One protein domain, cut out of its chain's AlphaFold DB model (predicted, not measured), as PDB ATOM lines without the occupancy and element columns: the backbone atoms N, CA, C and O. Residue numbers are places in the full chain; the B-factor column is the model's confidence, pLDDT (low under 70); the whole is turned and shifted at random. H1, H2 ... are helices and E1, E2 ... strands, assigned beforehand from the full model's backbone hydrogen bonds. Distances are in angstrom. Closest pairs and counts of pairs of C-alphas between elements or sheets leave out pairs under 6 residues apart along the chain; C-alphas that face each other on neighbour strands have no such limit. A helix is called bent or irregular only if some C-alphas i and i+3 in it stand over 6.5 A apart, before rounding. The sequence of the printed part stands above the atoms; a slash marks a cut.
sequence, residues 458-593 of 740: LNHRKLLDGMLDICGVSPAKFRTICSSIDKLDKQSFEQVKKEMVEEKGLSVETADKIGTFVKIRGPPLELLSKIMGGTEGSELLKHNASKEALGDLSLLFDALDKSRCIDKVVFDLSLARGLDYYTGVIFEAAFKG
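Overview. This is residues 458 to 593 of the 740 residues of the protein "Histidine--tRNA ligase" of Hibiscus syriacus (UniProt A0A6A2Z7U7). Two helical lobes stand at the two ends of this model, H2, H3 and H4 folded back and forth in one, H5, H6 and H7 in the other, with H1 and the short strand E1 between them. The long strand E3 runs antiparallel beside E1 and on past it, while E2 lies by H5 and E1. The printed part has 136 residues with seven named helices and three named strands, in the order E1, H1 to H7, E2, E3; the class is mostly helix. The whole is compact, with a radius of gyration of the C-alphas of 14.7 A and spans of 46 by 39 by 28 A.

Along the chain. Find C-alpha 458 at (170.069, 135.458, 118.673), where E1 begins and runs to residue 460. H1 follows at once, residues 461 to 470, 14.4 A long. Next come H2, residues 475 to 489, 23.4 A, H3, residues 493 to 502, 14.0 A, and H4, residues 508 to 517, 14.9 A. H2 is irregular: C-alphas 476 and 479 are 7.4 A apart. Read on to H5, residues 524 to 533, and H6, residues 539 to 542. H7, residues 544 to 562, starts at C-alpha 544 (151.956, 127.442, 120.468) and is 27.6 A long. E2 is residues 569 to 572; E3, residues 585 to 591, covers 20.1 A and ends at C-alpha 591 (181.546, 144.068, 119.431).

Arrangement. Start at H1, the hub, which touches H2, H4, H6 and H7. Residues 545 to 550 of H7 touch H1 at a steep tilt of 41 degrees, opposite ways, closest at the C-alphas of Leu 463 and Ser 546, 4.5 A. H1 and H4 only just touch, only at their ends, with 3 pairs of C-alphas within 8 A. H2 and H3 form a helical hairpin at a shallow tilt of 30 degrees, the C-alphas of Ser 484 and Val 496 closest at 5.9 A. H3 and H4 form another, the C-alphas of Lys 497 and Ala 511 closest at 6.0 A. H5 touches H7, the C-alphas of Pro 524 and Phe 557 closest at 6.5 A. E1 and E3 are antiparallel neighbours: look for N 459 and O 586, 2.9 A, and N 586 and O 459, 2.9 A. E2 pairs with no named strand, but its residues 571 to 572 pair antiparallel with residues 521 to 522. Every O i to N i+4 pair is within hydrogen-bond range in H1, H3, H5 and H7; H2 has 6 of 11, H4 5 of 6, and H6 is too short for such a pair.

Size, cuts and confidence. The C-alphas of Glu 502 and Lys 562 are the two farthest apart, 46.0 A. The printed part has no cut. The link from E2 to E3, residues 573 to 584, is long. Mean pLDDT of the printed part is 89.7; look for values under 70 at residues 534 to 537 and 578 to 579.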
ATOM      1  N   LEU A 458     171.058 136.142 119.492       96.50
ATOM      2  CA  LEU A 458     170.069 135.458 118.673       96.50
ATOM      3  C   LEU A 458     168.763 135.323 119.449       96.50
ATOM      4  O   LEU A 458     168.771 135.010 120.638       96.50
ATOM      5  N   ASN A 459     167.651 135.568 118.766       95.44
ATOM      6  CA  ASN A 459     166.299 135.376 119.271       95.44
ATOM      7  C   ASN A 459     165.359 134.990 118.114       95.44
ATOM      8  O   ASN A 459     165.792 134.811 116.975       95.44
ATOM      9  N   HIS A 460     164.066 134.853 118.391       94.88
ATOM     10  CA  HIS A 460     163.055 134.514 117.397       94.88
ATOM     11  C   HIS A 460     161.812 135.398 117.545       94.88
ATOM     12  O   HIS A 460     161.287 135.560 118.646       94.88
ATOM     13  N   ARG A 461     161.275 135.923 116.434       92.31
ATOM     14  CA  ARG A 461     160.120 136.837 116.434       92.31
ATOM     15  C   ARG A 461     158.896 136.237 117.127       92.31
ATOM     16  O   ARG A 461     158.370 136.833 118.058       92.31
ATOM     17  N   LYS A 462     158.502 135.019 116.741       92.31
ATOM     18  CA  LYS A 462     157.383 134.295 117.378       92.31
ATOM     19  C   LYS A 462     157.573 134.065 118.887       92.31
ATOM     20  O   LYS A 462     156.586 133.993 119.613       92.31
ATOM     21  N   LEU A 463     158.821 133.957 119.358       91.75
ATOM     22  CA  LEU A 463     159.117 133.807 120.785       91.75
ATOM     23  C   LEU A 463     158.907 135.131 121.528       91.75
ATOM     24  O   LEU A 463     158.323 135.138 122.608       91.75
ATOM     25  N   LEU A 464     159.334 136.244 120.924       90.38
ATOM     26  CA  LEU A 464     159.107 137.590 121.443       90.38
ATOM     27  C   LEU A 464     157.609 137.922 121.510       90.38
ATOM     28  O   LEU A 464     157.136 138.403 122.535       90.38
ATOM     29  N   ASP A 465     156.853 137.615 120.454       89.31
ATOM     30  CA  ASP A 465     155.406 137.851 120.422       89.31
ATOM     31  C   ASP A 465     154.684 137.020 121.494       89.31
ATOM     32  O   ASP A 465     153.877 137.554 122.250       89.31
ATOM     33  N   GLY A 466     155.032 135.736 121.637       90.62
ATOM     34  CA  GLY A 466     154.451 134.898 122.686       90.62
ATOM     35  C   GLY A 466     154.834 135.328 124.102       90.62
ATOM     36  O   GLY A 466     154.003 135.265 125.002       90.62
ATOM     37  N   MET A 467     156.059 135.817 124.314       91.44
ATOM     38  CA  MET A 467     156.472 136.414 125.589       91.44
ATOM     39  C   MET A 467     155.594 137.620 125.954       91.44
ATOM     40  O   MET A 467     155.145 137.731 127.095       91.44
ATOM     41  N   LEU A 468     155.336 138.519 124.999       92.06
ATOM     42  CA  LEU A 468     154.497 139.700 125.223       92.06
ATOM     43  C   LEU A 468     153.033 139.327 125.481       92.06
ATOM     44  O   LEU A 468     152.409 139.923 126.362       92.06
ATOM     45  N   ASP A 469     152.514 138.328 124.767       92.06
ATOM     46  CA  ASP A 469     151.161 137.802 124.971       92.06
ATOM     47  C   ASP A 469     150.985 137.236 126.390       92.06
ATOM     48  O   ASP A 469     150.084 137.638 127.123       92.06
ATOM     49  N   ILE A 470     151.933 136.407 126.846       91.12
ATOM     50  CA  ILE A 470     151.960 135.853 128.213       91.12
ATOM     51  C   ILE A 470     152.013 136.963 129.275       91.12
ATOM     52  O   ILE A 470     151.385 136.864 130.332       91.12
ATOM     53  N   CYS A 471     152.732 138.055 129.000       91.12
ATOM     54  CA  CYS A 471     152.791 139.208 129.901       91.12
ATOM     55  C   CYS A 471     151.475 140.014 129.950       91.12
ATOM     56  O   CYS A 471     151.317 140.858 130.837       91.12
ATOM     57  N   GLY A 472     150.528 139.755 129.041       91.69
ATOM     58  CA  GLY A 472     149.244 140.450 128.939       91.69
ATOM     59  C   GLY A 472     149.290 141.718 128.086       91.69
ATOM     60  O   GLY A 472     148.460 142.611 128.258       91.69
ATOM     61  N   VAL A 473     150.270 141.847 127.188       92.56
ATOM     62  CA  VAL A 473     150.324 142.970 126.245       92.56
ATOM     63  C   VAL A 473     149.274 142.747 125.152       92.56
ATOM     64  O   VAL A 473     149.105 141.647 124.646       92.56
ATOM     65  N   SER A 474     148.556 143.796 124.750       91.69
ATOM     66  CA  SER A 474     147.645 143.699 123.601       91.69
ATOM     67  C   SER A 474     148.433 143.594 122.284       91.69
ATOM     68  O   SER A 474     149.381 144.369 122.110       91.69
ATOM     69  N   PRO A 475     148.012 142.763 121.307       87.88
ATOM     70  CA  PRO A 475     148.666 142.660 119.997       87.88
ATOM     71  C   PRO A 475     148.871 144.007 119.286       87.88
ATOM     72  O   PRO A 475     149.909 144.237 118.671       87.88
ATOM     73  N   ALA A 476     147.935 144.952 119.446       88.44
ATOM     74  CA  ALA A 476     148.040 146.301 118.879       88.44
ATOM     75  C   ALA A 476     149.238 147.107 119.426       88.44
ATOM     76  O   ALA A 476     149.706 148.043 118.780       88.44
ATOM     77  N   LYS A 477     149.743 146.746 120.611       89.12
ATOM     78  CA  LYS A 477     150.895 147.377 121.264       89.12
ATOM     79  C   LYS A 477     152.195 146.585 121.095       89.12
ATOM     80  O   LYS A 477     153.245 147.110 121.447       89.12
ATOM     81  N   PHE A 478     152.190 145.370 120.535       88.81
ATOM     82  CA  PHE A 478     153.404 144.534 120.443       88.81
ATOM     83  C   PHE A 478     154.576 145.273 119.810       88.81
ATOM     84  O   PHE A 478     155.674 145.298 120.359       88.81
ATOM     85  N   ARG A 479     154.321 145.940 118.685       83.88
ATOM     86  CA  ARG A 479     155.328 146.707 117.954       83.88
ATOM     87  C   ARG A 479     155.919 147.844 118.789       83.88
ATOM     88  O   ARG A 479     157.138 147.975 118.875       83.88
ATOM     89  N   THR A 480     155.069 148.658 119.413       87.00
ATOM     90  CA  THR A 480     155.540 149.794 120.214       87.00
ATOM     91  C   THR A 480     156.310 149.303 121.435       87.00
ATOM     92  O   THR A 480     157.335 149.886 121.768       87.00
ATOM     93  N   ILE A 481     155.908 148.192 122.052       90.50
ATOM     94  CA  ILE A 481     156.627 147.603 123.188       90.50
ATOM     95  C   ILE A 481     157.958 146.965 122.775       90.50
ATOM     96  O   ILE A 481     158.957 147.196 123.452       90.50
ATOM     97  N   CYS A 482     158.035 146.275 121.633       89.06
ATOM     98  CA  CYS A 482     159.312 145.794 121.081       89.06
ATOM     99  C   CYS A 482     160.314 146.946 120.900       89.06
ATOM    100  O   CYS A 482     161.481 146.807 121.252       89.06
ATOM    101  N   SER A 483     159.844 148.109 120.436       86.44
ATOM    102  CA  SER A 483     160.665 149.321 120.320       86.44
ATOM    103  C   SER A 483     161.171 149.849 121.674       86.44
ATOM    104  O   SER A 483     162.263 150.407 121.731       86.44
ATOM    105  N   SER A 484     160.422 149.668 122.771       89.25
ATOM    106  CA  SER A 484     160.944 149.956 124.119       89.25
ATOM    107  C   SER A 484     162.012 148.946 124.529       89.25
ATOM    108  O   SER A 484     163.067 149.344 125.009       89.25
ATOM    109  N   ILE A 485     161.756 147.651 124.321       89.94
ATOM    110  CA  ILE A 485     162.683 146.573 124.696       89.94
ATOM    111  C   ILE A 485     164.024 146.721 123.960       89.94
ATOM    112  O   ILE A 485     165.068 146.561 124.584       89.94
ATOM    113  N   ASP A 486     164.019 147.120 122.684       86.31
ATOM    114  CA  ASP A 486     165.241 147.368 121.898       86.31
ATOM    115  C   ASP A 486     166.185 148.391 122.556       86.31
ATOM    116  O   ASP A 486     167.405 148.287 122.444       86.31
ATOM    117  N   LYS A 487     165.642 149.349 123.323       86.88
ATOM    118  CA  LYS A 487     166.429 150.382 124.016       86.88
ATOM    119  C   LYS A 487     167.203 149.854 125.224       86.88
ATOM    120  O   LYS A 487     168.042 150.587 125.748       86.88
ATOM    121  N   LEU A 488     166.978 148.607 125.657       85.81
ATOM    122  CA  LEU A 488     167.759 147.963 126.726       85.81
ATOM    123  C   LEU A 488     169.243 147.802 126.359       85.81
ATOM    124  O   LEU A 488     170.071 147.573 127.240       85.81
ATOM    125  N   ASP A 489     169.606 147.971 125.082       76.75
ATOM    126  CA  ASP A 489     171.001 148.044 124.641       76.75
ATOM    127  C   ASP A 489     171.745 149.282 125.189       76.75
ATOM    128  O   ASP A 489     172.975 149.266 125.311       76.75
ATOM    129  N   LYS A 490     171.014 150.350 125.531       81.19
ATOM    130  CA  LYS A 490     171.557 151.665 125.920       81.19
ATOM    131  C   LYS A 490     170.984 152.216 127.220       81.19
ATOM    132  O   LYS A 490     171.621 153.071 127.834       81.19
ATOM    133  N   GLN A 491     169.791 151.786 127.601       87.88
ATOM    134  CA  GLN A 491     169.047 152.284 128.752       87.88
ATOM    135  C   GLN A 491     168.893 151.195 129.808       87.88
ATOM    136  O   GLN A 491     168.896 150.001 129.507       87.88
ATOM    137  N   SER A 492     168.746 151.605 131.065       92.00
ATOM    138  CA  SER A 492     168.425 150.663 132.134       92.00
ATOM    139  C   SER A 492     166.987 150.161 131.998       92.00
ATOM    140  O   SER A 492     166.120 150.836 131.438       92.00
ATOM    141  N   PHE A 493     166.707 148.989 132.573       92.12
ATOM    142  CA  PHE A 493     165.347 148.459 132.594       92.12
ATOM    143  C   PHE A 493     164.351 149.427 133.250       92.12
ATOM    144  O   PHE A 493     163.242 149.554 132.758       92.12
ATOM    145  N   GLU A 494     164.749 150.170 134.288       93.56
ATOM    146  CA  GLU A 494     163.873 151.158 134.939       93.56
ATOM    147  C   GLU A 494     163.481 152.312 134.004       93.56
ATOM    148  O   GLU A 494     162.331 152.748 134.002       93.56
ATOM    149  N   GLN A 495     164.410 152.781 133.164       93.81
ATOM    150  CA  GLN A 495     164.117 153.805 132.154       93.81
ATOM    151  C   GLN A 495     163.142 153.274 131.099       93.81
ATOM    152  O   GLN A 495     162.154 153.931 130.778       93.81
ATOM    153  N   VAL A 496     163.382 152.054 130.613       93.06
ATOM    154  CA  VAL A 496     162.515 151.392 129.630       93.06
ATOM    155  C   VAL A 496     161.135 151.081 130.223       93.06
ATOM    156  O   VAL A 496     160.117 151.278 129.563       93.06
ATOM    157  N   LYS A 497     161.073 150.652 131.487       94.75
ATOM    158  CA  LYS A 497     159.832 150.419 132.237       94.75
ATOM    159  C   LYS A 497     159.010 151.697 132.346       94.75
ATOM    160  O   LYS A 497     157.811 151.663 132.081       94.75
ATOM    161  N   LYS A 498     159.653 152.818 132.683       95.12
ATOM    162  CA  LYS A 498     158.999 154.127 132.750       95.12
ATOM    163  C   LYS A 498     158.351 154.500 131.413       95.12
ATOM    164  O   LYS A 498     157.172 154.831 131.395       95.12
ATOM    165  N   GLU A 499     159.072 154.352 130.301       93.69
ATOM    166  CA  GLU A 499     158.530 154.580 128.951       93.69
ATOM    167  C   GLU A 499     157.327 153.667 128.645       93.69
ATOM    168  O   GLU A 499     156.291 154.121 128.155       93.69
ATOM    169  N   MET A 500     157.440 152.370 128.950       94.12
ATOM    170  CA  MET A 500     156.369 151.398 128.712       94.12
ATOM    171  C   MET A 500     155.077 151.743 129.470       94.12
ATOM    172  O   MET A 500     153.983 151.555 128.933       94.12
ATOM    173  N   VAL A 501     155.199 152.248 130.698       95.62
ATOM    174  CA  VAL A 501     154.058 152.601 131.551       95.62
ATOM    175  C   VAL A 501     153.502 153.978 131.190       95.62
ATOM    176  O   VAL A 501     152.326 154.092 130.853       95.62
ATOM    177  N   GLU A 502     154.337 155.017 131.218       94.75
ATOM    178  CA  GLU A 502     153.894 156.413 131.111       94.75
ATOM    179  C   GLU A 502     153.545 156.820 129.674       94.75
ATOM    180  O   GLU A 502     152.559 157.522 129.460       94.75
ATOM    181  N   GLU A 503     154.311 156.367 128.678       93.19
ATOM    182  CA  GLU A 503     154.127 156.788 127.280       93.19
ATOM    183  C   GLU A 503     153.289 155.787 126.475       93.19
ATOM    184  O   GLU A 503     152.487 156.173 125.625       93.19
ATOM    185  N   LYS A 504     153.465 154.483 126.732       90.88
ATOM    186  CA  LYS A 504     152.812 153.404 125.959       90.88
ATOM    187  C   LYS A 504     151.593 152.805 126.663       90.88
ATOM    188  O   LYS A 504     150.852 152.007 126.069       90.88
ATOM    189  N   GLY A 505     151.333 153.220 127.903       92.44
ATOM    190  CA  GLY A 505     150.135 152.877 128.663       92.44
ATOM    191  C   GLY A 505     150.030 151.388 128.985       92.44
ATOM    192  O   GLY A 505     148.959 150.803 128.792       92.44
ATOM    193  N   LEU A 506     151.136 150.744 129.364       94.56
ATOM    194  CA  LEU A 506     151.099 149.439 130.029       94.56
ATOM    195  C   LEU A 506     150.880 149.605 131.534       94.56
ATOM    196  O   LEU A 506     151.228 150.633 132.109       94.56
ATOM    197  N   SER A 507     150.334 148.574 132.180       96.25
ATOM    198  CA  SER A 507     150.315 148.522 133.642       96.25
ATOM    199  C   SER A 507     151.720 148.235 134.183       96.25
ATOM    200  O   SER A 507     152.563 147.646 133.495       96.25
ATOM    201  N   VAL A 508     151.972 148.640 135.428       95.31
ATOM    202  CA  VAL A 508     153.252 148.393 136.106       95.31
ATOM    203  C   VAL A 508     153.514 146.889 136.214       95.31
ATOM    204  O   VAL A 508     154.628 146.445 135.949       95.31
ATOM    205  N   GLU A 509     152.477 146.099 136.499       95.75
ATOM    206  CA  GLU A 509     152.556 144.643 136.628       95.75
ATOM    207  C   GLU A 509     152.934 143.972 135.302       95.75
ATOM    208  O   GLU A 509     153.788 143.086 135.281       95.75
ATOM    209  N   THR A 510     152.336 144.397 134.181       94.50
ATOM    210  CA  THR A 510     152.706 143.896 132.848       94.50
ATOM    211  C   THR A 510     154.149 144.258 132.509       94.50
ATOM    212  O   THR A 510     154.894 143.407 132.023       94.50
ATOM    213  N   ALA A 511     154.570 145.492 132.794       94.38
ATOM    214  CA  ALA A 511     155.944 145.918 132.555       94.38
ATOM    215  C   ALA A 511     156.951 145.114 133.401       94.38
ATOM    216  O   ALA A 511     157.983 144.692 132.883       94.38
ATOM    217  N   ASP A 512     156.633 144.826 134.666       93.88
ATOM    218  CA  ASP A 512     157.464 143.988 135.538       93.88
ATOM    219  C   ASP A 512     157.562 142.540 135.057       93.88
ATOM    220  O   ASP A 512     158.655 141.966 135.072       93.88
ATOM    221  N   LYS A 513     156.462 141.965 134.554       93.31
ATOM    222  CA  LYS A 513     156.476 140.638 133.919       93.31
ATOM    223  C   LYS A 513     157.378 140.602 132.688       93.31
ATOM    224  O   LYS A 513     158.178 139.685 132.562       93.31
ATOM    225  N   ILE A 514     157.333 141.618 131.824       92.12
ATOM    226  CA  ILE A 514     158.276 141.726 130.695       92.12
ATOM    227  C   ILE A 514     159.719 141.739 131.220       92.12
ATOM    228  O   ILE A 514     160.595 141.066 130.675       92.12
ATOM    229  N   GLY A 515     159.954 142.453 132.323       91.44
ATOM    230  CA  GLY A 515     161.241 142.544 133.006       91.44
ATOM    231  C   GLY A 515     161.849 141.220 133.453       91.44
ATOM    232  O   GLY A 515     163.076 141.122 133.522       91.44
ATOM    233  N   THR A 516     161.037 140.201 133.748       91.25
ATOM    234  CA  THR A 516     161.553 138.878 134.125       91.25
ATOM    235  C   THR A 516     162.118 138.140 132.914       91.25
ATOM    236  O   THR A 516     163.173 137.519 133.033       91.25
ATOM    237  N   PHE A 517     161.484 138.271 131.746       90.00
ATOM    238  CA  PHE A 517     161.906 137.602 130.518       90.00
ATOM    239  C   PHE A 517     163.085 138.284 129.827       90.00
ATOM    240  O   PHE A 517     164.035 137.608 129.443       90.00
ATOM    241  N   VAL A 518     163.085 139.614 129.702       89.94
ATOM    242  CA  VAL A 518     164.155 140.336 128.977       89.94
ATOM    243  C   VAL A 518     165.517 140.250 129.674       89.94
ATOM    244  O   VAL A 518     166.543 140.550 129.081       89.94
ATOM    245  N   LYS A 519     165.567 139.819 130.939       89.50
ATOM    246  CA  LYS A 519     166.826 139.555 131.656       89.50
ATOM    247  C   LYS A 519     167.413 138.172 131.345       89.50
ATOM    248  O   LYS A 519     168.537 137.882 131.755       89.50
ATOM    249  N   ILE A 520     166.668 137.310 130.651       90.81
ATOM    250  CA  ILE A 520     167.066 135.939 130.339       90.81
ATOM    251  C   ILE A 520     167.971 135.943 129.103       90.81
ATOM    252  O   ILE A 520     167.517 136.130 127.974       90.81
ATOM    253  N   ARG A 521     169.262 135.695 129.329       93.94
ATOM    254  CA  ARG A 521     170.267 135.494 128.279       93.94
ATOM    255  C   ARG A 521     171.354 134.522 128.728       93.94
ATOM    256  O   ARG A 521     171.637 134.444 129.923       93.94
ATOM    257  N   GLY A 522     171.981 133.806 127.798       95.56
ATOM    258  CA  GLY A 522     173.048 132.858 128.131       95.56
ATOM    259  C   GLY A 522     173.508 131.965 126.973       95.56
ATOM    260  O   GLY A 522     173.129 132.211 125.821       95.56
ATOM    261  N   PRO A 523     174.328 130.939 127.273       96.81
ATOM    262  CA  PRO A 523     174.769 129.953 126.291       96.81
ATOM    263  C   PRO A 523     173.567 129.245 125.641       96.81
ATOM    264  O   PRO A 523     172.652 128.841 126.367       96.81
ATOM    265  N   PRO A 524     173.530 129.077 124.304       96.25
ATOM    266  CA  PRO A 524     172.298 128.701 123.608       96.25
ATOM    267  C   PRO A 524     171.702 127.358 124.046       96.25
ATOM    268  O   PRO A 524     170.527 127.307 124.403       96.25
ATOM    269  N   LEU A 525     172.503 126.284 124.083       95.06
ATOM    270  CA  LEU A 525     172.023 124.941 124.441       95.06
ATOM    271  C   LEU A 525     171.636 124.823 125.921       95.06
ATOM    272  O   LEU A 525     170.624 124.200 126.246       95.06
ATOM    273  N   GLU A 526     172.401 125.447 126.820       94.44
ATOM    274  CA  GLU A 526     172.105 125.450 128.259       94.44
ATOM    275  C   GLU A 526     170.809 126.204 128.554       94.44
ATOM    276  O   GLU A 526     169.930 125.707 129.264       94.44
ATOM    277  N   LEU A 527     170.661 127.401 127.975       93.44
ATOM    278  CA  LEU A 527     169.478 128.220 128.182       93.44
ATOM    279  C   LEU A 527     168.241 127.587 127.538       93.44
ATOM    280  O   LEU A 527     167.183 127.557 128.167       93.44
ATOM    281  N   LEU A 528     168.369 127.034 126.330       93.19
ATOM    282  CA  LEU A 528     167.289 126.289 125.687       93.19
ATOM    283  C   LEU A 528     166.846 125.107 126.559       93.19
ATOM    284  O   LEU A 528     165.655 124.967 126.828       93.19
ATOM    285  N   SER A 529     167.795 124.322 127.077       91.25
ATOM    286  CA  SER A 529     167.510 123.200 127.981       91.25
ATOM    287  C   SER A 529     166.806 123.659 129.256       91.25
ATOM    288  O   SER A 529     165.867 123.012 129.706       91.25
ATOM    289  N   LYS A 530     167.192 124.811 129.820       89.12
ATOM    290  CA  LYS A 530     166.534 125.398 130.996       89.12
ATOM    291  C   LYS A 530     165.100 125.856 130.703       89.12
ATOM    292  O   LYS A 530     164.210 125.629 131.520       89.12
ATOM    293  N   ILE A 531     164.866 126.482 129.548       87.19
ATOM    294  CA  ILE A 531     163.532 126.928 129.103       87.19
ATOM    295  C   ILE A 531     162.625 125.724 128.809       87.19
ATOM    296  O   ILE A 531     161.423 125.778 129.096       87.19
ATOM    297  N   MET A 532     163.202 124.644 128.272       83.75
ATOM    298  CA  MET A 532     162.510 123.396 127.951       83.75
ATOM    299  C   MET A 532     162.293 122.467 129.160       83.75
ATOM    300  O   MET A 532     161.298 121.750 129.183       83.75
ATOM    301  N   GLY A 533     163.201 122.463 130.140       70.06
ATOM    302  CA  GLY A 533     163.323 121.425 131.176       70.06
ATOM    303  C   GLY A 533     162.996 121.835 132.617       70.06
ATOM    304  O   GLY A 533     163.195 121.027 133.521       70.06
ATOM    305  N   GLY A 534     162.515 123.057 132.879       59.75
ATOM    306  CA  GLY A 534     161.977 123.408 134.204       59.75
ATOM    307  C   GLY A 534     160.832 122.466 134.613       59.75
ATOM    308  O   GLY A 534     160.129 121.962 133.744       59.75
ATOM    309  N   THR A 535     160.622 122.235 135.914       42.56
ATOM    310  CA  THR A 535     159.733 121.189 136.479       42.56
ATOM    311  C   THR A 535     158.251 121.238 136.062       42.56
ATOM    312  O   THR A 535     157.513 120.320 136.392       42.56
ATOM    313  N   GLU A 536     157.821 122.238 135.285       45.28
ATOM    314  CA  GLU A 536     156.499 122.311 134.629       45.28
ATOM    315  C   GLU A 536     156.551 122.851 133.178       45.28
ATOM    316  O   GLU A 536     155.516 123.114 132.563       45.28
ATOM    317  N   GLY A 537     157.750 123.029 132.610       55.56
ATOM    318  CA  GLY A 537     157.962 123.825 131.403       55.56
ATOM    319  C   GLY A 537     157.818 125.333 131.659       55.56
ATOM    320  O   GLY A 537     157.043 125.770 132.507       55.56
ATOM    321  N   SER A 538     158.577 126.169 130.945       72.38
ATOM    322  CA  SER A 538     158.361 127.625 131.013       72.38
ATOM    323  C   SER A 538     156.962 127.998 130.494       72.38
ATOM    324  O   SER A 538     156.402 127.295 129.652       72.38
ATOM    325  N   GLU A 539     156.397 129.132 130.933       80.94
ATOM    326  CA  GLU A 539     155.125 129.649 130.384       80.94
ATOM    327  C   GLU A 539     155.169 129.786 128.852       80.94
ATOM    328  O   GLU A 539     154.156 129.604 128.179       80.94
ATOM    329  N   LEU A 540     156.366 129.988 128.288       83.69
ATOM    330  CA  LEU A 540     156.615 130.024 126.848       83.69
ATOM    331  C   LEU A 540     156.225 128.715 126.142       83.69
ATOM    332  O   LEU A 540     155.765 128.769 125.011       83.69
ATOM    333  N   LEU A 541     156.343 127.545 126.777       84.69
ATOM    334  CA  LEU A 541     155.949 126.270 126.155       84.69
ATOM    335  C   LEU A 541     154.431 126.093 126.044       84.69
ATOM    336  O   LEU A 541     153.972 125.289 125.230       84.69
ATOM    337  N   LYS A 542     153.655 126.829 126.850       83.88
ATOM    338  CA  LYS A 542     152.185 126.817 126.799       83.88
ATOM    339  C   LYS A 542     151.658 127.604 125.594       83.88
ATOM    340  O   LYS A 542     150.537 127.365 125.155       83.88
ATOM    341  N   HIS A 543     152.467 128.507 125.036       87.50
ATOM    342  CA  HIS A 543     152.129 129.288 123.851       87.50
ATOM    343  C   HIS A 543     152.603 128.582 122.566       87.50
ATOM    344  O   HIS A 543     153.796 128.342 122.372       87.50
ATOM    345  N   ASN A 544     151.675 128.265 121.655       89.19
ATOM    346  CA  ASN A 544     151.956 127.442 120.468       89.19
ATOM    347  C   ASN A 544     153.058 128.021 119.564       89.19
ATOM    348  O   ASN A 544     153.960 127.286 119.158       89.19
ATOM    349  N   ALA A 545     153.031 129.327 119.280       89.19
ATOM    350  CA  ALA A 545     154.038 129.947 118.412       89.19
ATOM    351  C   ALA A 545     155.427 130.001 119.077       89.19
ATOM    352  O   ALA A 545     156.448 129.901 118.401       89.19
ATOM    353  N   SER A 546     155.467 130.101 120.409       91.81
ATOM    354  CA  SER A 546     156.712 130.058 121.182       91.81
ATOM    355  C   SER A 546     157.299 128.650 121.199       91.81
ATOM    356  O   SER A 546     158.504 128.489 121.042       91.81
ATOM    357  N   LYS A 547     156.456 127.619 121.324       92.12
ATOM    358  CA  LYS A 547     156.878 126.216 121.220       92.12
ATOM    359  C   LYS A 547     157.466 125.896 119.843       92.12
ATOM    360  O   LYS A 547     158.491 125.224 119.770       92.12
ATOM    361  N   GLU A 548     156.848 126.391 118.771       93.12
ATOM    362  CA  GLU A 548     157.388 126.272 117.412       93.12
ATOM    363  C   GLU A 548     158.760 126.954 117.307       93.12
ATOM    364  O   GLU A 548     159.728 126.313 116.910       93.12
ATOM    365  N   ALA A 549     158.864 128.205 117.767       94.88
ATOM    366  CA  ALA A 549     160.114 128.962 117.771       94.88
ATOM    367  C   ALA A 549     161.238 128.269 118.556       94.88
ATOM    368  O   ALA A 549     162.383 128.260 118.119       94.88
ATOM    369  N   LEU A 550     160.932 127.672 119.710       95.00
ATOM    370  CA  LEU A 550     161.914 126.922 120.498       95.00
ATOM    371  C   LEU A 550     162.370 125.645 119.778       95.00
ATOM    372  O   LEU A 550     163.537 125.277 119.882       95.00
ATOM    373  N   GLY A 551     161.485 124.997 119.014       95.38
ATOM    374  CA  GLY A 551     161.857 123.892 118.127       95.38
ATOM    375  C   GLY A 551     162.808 124.334 117.011       95.38
ATOM    376  O   GLY A 551     163.799 123.656 116.747       95.38
ATOM    377  N   ASP A 552     162.548 125.494 116.409       97.25
ATOM    378  CA  ASP A 552     163.397 126.098 115.373       97.25
ATOM    379  C   ASP A 552     164.781 126.444 115.932       97.25
ATOM    380  O   ASP A 552     165.807 126.074 115.364       97.25
ATOM    381  N   LEU A 553     164.816 127.086 117.101       97.38
ATOM    382  CA  LEU A 553     166.055 127.414 117.805       97.38
ATOM    383  C   LEU A 553     166.831 126.163 118.228       97.38
ATOM    384  O   LEU A 553     168.053 126.170 118.148       97.38
ATOM    385  N   SER A 554     166.150 125.080 118.617       97.12
ATOM    386  CA  SER A 554     166.790 123.796 118.929       97.12
ATOM    387  C   SER A 554     167.563 123.234 117.736       97.12
ATOM    388  O   SER A 554     168.753 122.940 117.855       97.12
ATOM    389  N   LEU A 555     166.918 123.172 116.565       97.88
ATOM    390  CA  LEU A 555     167.558 122.721 115.324       97.88
ATOM    391  C   LEU A 555     168.735 123.621 114.932       97.88
ATOM    392  O   LEU A 555     169.804 123.133 114.571       97.88
ATOM    393  N   LEU A 556     168.548 124.940 115.025       98.31
ATOM    394  CA  LEU A 556     169.586 125.907 114.689       98.31
ATOM    395  C   LEU A 556     170.792 125.810 115.635       98.31
ATOM    396  O   LEU A 556     171.933 125.833 115.176       98.31
ATOM    397  N   PHE A 557     170.566 125.700 116.946       98.31
ATOM    398  CA  PHE A 557     171.646 125.602 117.925       98.31
ATOM    399  C   PHE A 557     172.423 124.293 117.794       98.31
ATOM    400  O   PHE A 557     173.647 124.340 117.867       98.31
ATOM    401  N   ASP A 558     171.769 123.162 117.517       97.88
ATOM    402  CA  ASP A 558     172.483 121.912 117.226       97.88
ATOM    403  C   ASP A 558     173.366 122.046 115.970       97.88
ATOM    404  O   ASP A 558     174.558 121.740 116.009       97.88
ATOM    405  N   ALA A 559     172.848 122.622 114.878       97.88
ATOM    406  CA  ALA A 559     173.646 122.865 113.669       97.88
ATOM    407  C   ALA A 559     174.847 123.804 113.925       97.88
ATOM    408  O   ALA A 559     175.961 123.583 113.429       97.88
ATOM    409  N   LEU A 560     174.656 124.852 114.733       97.69
ATOM    410  CA  LEU A 560     175.723 125.776 115.129       97.69
ATOM    411  C   LEU A 560     176.770 125.110 116.038       97.69
ATOM    412  O   LEU A 560     177.957 125.423 115.917       97.69
ATOM    413  N   ASP A 561     176.361 124.187 116.911       97.50
ATOM    414  CA  ASP A 561     177.260 123.382 117.747       97.50
ATOM    415  C   ASP A 561     178.124 122.458 116.881       97.50
ATOM    416  O   ASP A 561     179.356 122.536 116.906       97.50
ATOM    417  N   LYS A 562     177.494 121.667 116.002       97.38
ATOM    418  CA  LYS A 562     178.207 120.742 115.102       97.38
ATOM    419  C   LYS A 562     179.154 121.447 114.134       97.38
ATOM    420  O   LYS A 562     180.189 120.886 113.776       97.38
ATOM    421  N   SER A 563     178.843 122.681 113.746       94.88
ATOM    422  CA  SER A 563     179.706 123.516 112.896       94.88
ATOM    423  C   SER A 563     180.774 124.309 113.662       94.88
ATOM    424  O   SER A 563     181.529 125.062 113.038       94.88
ATOM    425  N   ARG A 564     180.865 124.153 114.993       93.62
ATOM    426  CA  ARG A 564     181.798 124.888 115.870       93.62
ATOM    427  C   ARG A 564     181.657 126.407 115.733       93.62
ATOM    428  O   ARG A 564     182.640 127.147 115.703       93.62
ATOM    429  N   CYS A 565     180.421 126.870 115.574       93.06
ATOM    430  CA  CYS A 565     180.074 128.285 115.474       93.06
ATOM    431  C   CYS A 565     179.308 128.792 116.707       93.06
ATOM    432  O   CYS A 565     179.151 130.004 116.871       93.06
ATOM    433  N   ILE A 566     178.844 127.886 117.573       95.62
ATOM    434  CA  ILE A 566     177.983 128.211 118.713       95.62
ATOM    435  C   ILE A 566     178.660 129.071 119.786       95.62
ATOM    436  O   ILE A 566     177.984 129.876 120.413       95.62
ATOM    437  N   ASP A 567     179.985 128.989 119.938       93.50
ATOM    438  CA  ASP A 567     180.741 129.719 120.974       93.50
ATOM    439  C   ASP A 567     180.632 131.246 120.853       93.50
ATOM    440  O   ASP A 567     180.867 131.985 121.810       93.50
ATOM    441  N   LYS A 568     180.297 131.742 119.656       94.00
ATOM    442  CA  LYS A 568     180.065 133.169 119.407       94.00
ATOM    443  C   LYS A 568     178.607 133.576 119.589       94.00
ATOM    444  O   LYS A 568     178.328 134.770 119.553       94.00
ATOM    445  N   VAL A 569     177.687 132.633 119.769       97.38
ATOM    446  CA  VAL A 569     176.243 132.880 119.806       97.38
ATOM    447  C   VAL A 569     175.751 132.965 121.247       97.38
ATOM    448  O   VAL A 569     176.113 132.158 122.097       97.38
ATOM    449  N   VAL A 570     174.895 133.944 121.521       96.94
ATOM    450  CA  VAL A 570     174.226 134.129 122.811       96.94
ATOM    451  C   VAL A 570     172.728 134.128 122.560       96.94
ATOM    452  O   VAL A 570     172.233 134.937 121.778       96.94
ATOM    453  N   PHE A 571     171.996 133.243 123.230       97.12
ATOM    454  CA  PHE A 571     170.539 133.287 123.195       97.12
ATOM    455  C   PHE A 571     170.070 134.386 124.154       97.12
ATOM    456  O   PHE A 571     170.394 134.337 125.340       97.12
ATOM    457  N   ASP A 572     169.376 135.404 123.638       94.62
ATOM    458  CA  ASP A 572     169.045 136.627 124.375       94.62
ATOM    459  C   ASP A 572     167.596 137.063 124.112       94.62
ATOM    460  O   ASP A 572     167.265 137.535 123.024       94.62
ATOM    461  N   LEU A 573     166.723 136.929 125.118       92.06
ATOM    462  CA  LEU A 573     165.299 137.269 124.993       92.06
ATOM    463  C   LEU A 573     165.048 138.786 124.942       92.06
ATOM    464  O   LEU A 573     163.953 139.202 124.563       92.06
ATOM    465  N   SER A 574     166.039 139.618 125.287       90.56
ATOM    466  CA  SER A 574     165.939 141.075 125.127       90.56
ATOM    467  C   SER A 574     166.112 141.536 123.682       90.56
ATOM    468  O   SER A 574     165.787 142.680 123.368       90.56
ATOM    469  N   LEU A 575     166.614 140.676 122.786       91.69
ATOM    470  CA  LEU A 575     166.800 141.044 121.390       91.69
ATOM    471  C   LEU A 575     165.432 141.170 120.709       91.69
ATOM    472  O   LEU A 575     164.843 140.182 120.276       91.69
ATOM    473  N   ALA A 576     164.951 142.407 120.620       85.50
ATOM    474  CA  ALA A 576     163.720 142.804 119.939       85.50
ATOM    475  C   ALA A 576     163.995 143.651 118.681       85.50
ATOM    476  O   ALA A 576     163.071 144.218 118.092       85.50
ATOM    477  N   ARG A 577     165.271 143.743 118.285       74.00
ATOM    478  CA  ARG A 577     165.763 144.566 117.183       74.00
ATOM    479  C   ARG A 577     165.322 143.998 115.843       74.00
ATOM    480  O   ARG A 577     165.539 142.822 115.560       74.00
ATOM    481  N   GLY A 578     164.772 144.846 114.982       64.88
ATOM    482  CA  GLY A 578     164.510 144.464 113.606       64.88
ATOM    483  C   GLY A 578     163.508 145.350 112.891       64.88
ATOM    484  O   GLY A 578     162.669 145.992 113.516       64.88
ATOM    485  N   LEU A 579     163.621 145.382 111.567       61.75
ATOM    486  CA  LEU A 579     162.603 145.966 110.707       61.75
ATOM    487  C   LEU A 579     161.330 145.119 110.832       61.75
ATOM    488  O   LEU A 579     161.406 143.910 111.061       61.75
ATOM    489  N   ASP A 580     160.161 145.744 110.693       71.00
ATOM    490  CA  ASP A 580     158.864 145.104 110.992       71.00
ATOM    491  C   ASP A 580     158.552 143.870 110.136       71.00
ATOM    492  O   ASP A 580     157.552 143.193 110.352       71.00
ATOM    493  N   TYR A 581     159.384 143.599 109.135       80.19
ATOM    494  CA  TYR A 581     159.211 142.515 108.191       80.19
ATOM    495  C   TYR A 581     159.750 141.157 108.674       80.19
ATOM    496  O   TYR A 581     159.536 140.164 107.978       80.19
ATOM    497  N   TYR A 582     160.468 141.070 109.803       90.31
ATOM    498  CA  TYR A 582     160.982 139.777 110.277       90.31
ATOM    499  C   TYR A 582     159.864 138.866 110.804       90.31
ATOM    500  O   TYR A 582     159.016 139.283 111.589       90.31
ATOM    501  N   THR A 583     159.904 137.595 110.406       92.50
ATOM    502  CA  THR A 583     158.904 136.555 110.705       92.50
ATOM    503  C   THR A 583     159.465 135.392 111.528       92.50
ATOM    504  O   THR A 583     158.695 134.669 112.165       92.50
ATOM    505  N   GLY A 584     160.790 135.208 111.531       94.88
ATOM    506  CA  GLY A 584     161.471 134.061 112.139       94.88
ATOM    507  C   GLY A 584     162.607 134.457 113.079       94.88
ATOM    508  O   GLY A 584     162.441 135.330 113.934       94.88
ATOM    509  N   VAL A 585     163.768 133.810 112.932       96.19
ATOM    510  CA  VAL A 585     164.972 134.168 113.694       96.19
ATOM    511  C   VAL A 585     165.389 135.610 113.440       96.19
ATOM    512  O   VAL A 585     165.232 136.137 112.339       96.19
ATOM    513  N   ILE A 586     165.959 136.215 114.471       95.75
ATOM    514  CA  ILE A 586     166.582 137.533 114.445       95.75
ATOM    515  C   ILE A 586     167.917 137.436 115.169       95.75
ATOM    516  O   ILE A 586     168.039 136.744 116.182       95.75
ATOM    517  N   PHE A 587     168.933 138.109 114.648       95.75
ATOM    518  CA  PHE A 587     170.255 138.103 115.257       95.75
ATOM    519  C   PHE A 587     170.973 139.435 115.081       95.75
ATOM    520  O   PHE A 587     170.749 140.185 114.130       95.75
ATOM    521  N   GLU A 588     171.870 139.716 116.019       94.88
ATOM    522  CA  GLU A 588     172.664 140.934 116.071       94.88
ATOM    523  C   GLU A 588     174.073 140.616 116.571       94.88
ATOM    524  O   GLU A 588     174.260 140.125 117.681       94.88
ATOM    525  N   ALA A 589     175.083 140.934 115.768       95.19
ATOM    526  CA  ALA A 589     176.472 140.899 116.185       95.19
ATOM    527  C   ALA A 589     176.839 142.194 116.919       95.19
ATOM    528  O   ALA A 589     176.691 143.289 116.375       95.19
ATOM    529  N   ALA A 590     177.375 142.073 118.129       91.81
ATOM    530  CA  ALA A 590     177.855 143.173 118.953       91.81
ATOM    531  C   ALA A 590     179.344 142.995 119.274       91.81
ATOM    532  O   ALA A 590     179.793 141.918 119.669       91.81
ATOM    533  N   PHE A 591     180.119 144.069 119.115       90.44
ATOM    534  CA  PHE A 591     181.546 144.068 119.431       90.44
ATOM    535  C   PHE A 591     181.793 144.093 120.949       90.44
ATOM    536  O   PHE A 591     181.153 144.872 121.657       90.44
ATOM    537  N   LYS A 592     182.742 143.281 121.441       86.62
ATOM    538  CA  LYS A 592     183.096 143.166 122.872       86.62
ATOM    539  C   LYS A 592     184.390 143.882 123.277       86.62
ATOM    540  O   LYS A 592     184.782 143.810 124.439       86.62
ATOM    541  N   GLY A 593     185.079 144.550 122.353       76.00
ATOM    542  CA  GLY A 593     186.321 145.258 122.675       76.00
ATOM    543  C   GLY A 593     186.120 146.537 123.501       76.00
ATOM    544  O   GLY A 593     185.002 146.955 123.793       76.00
TER     545      GLY A 593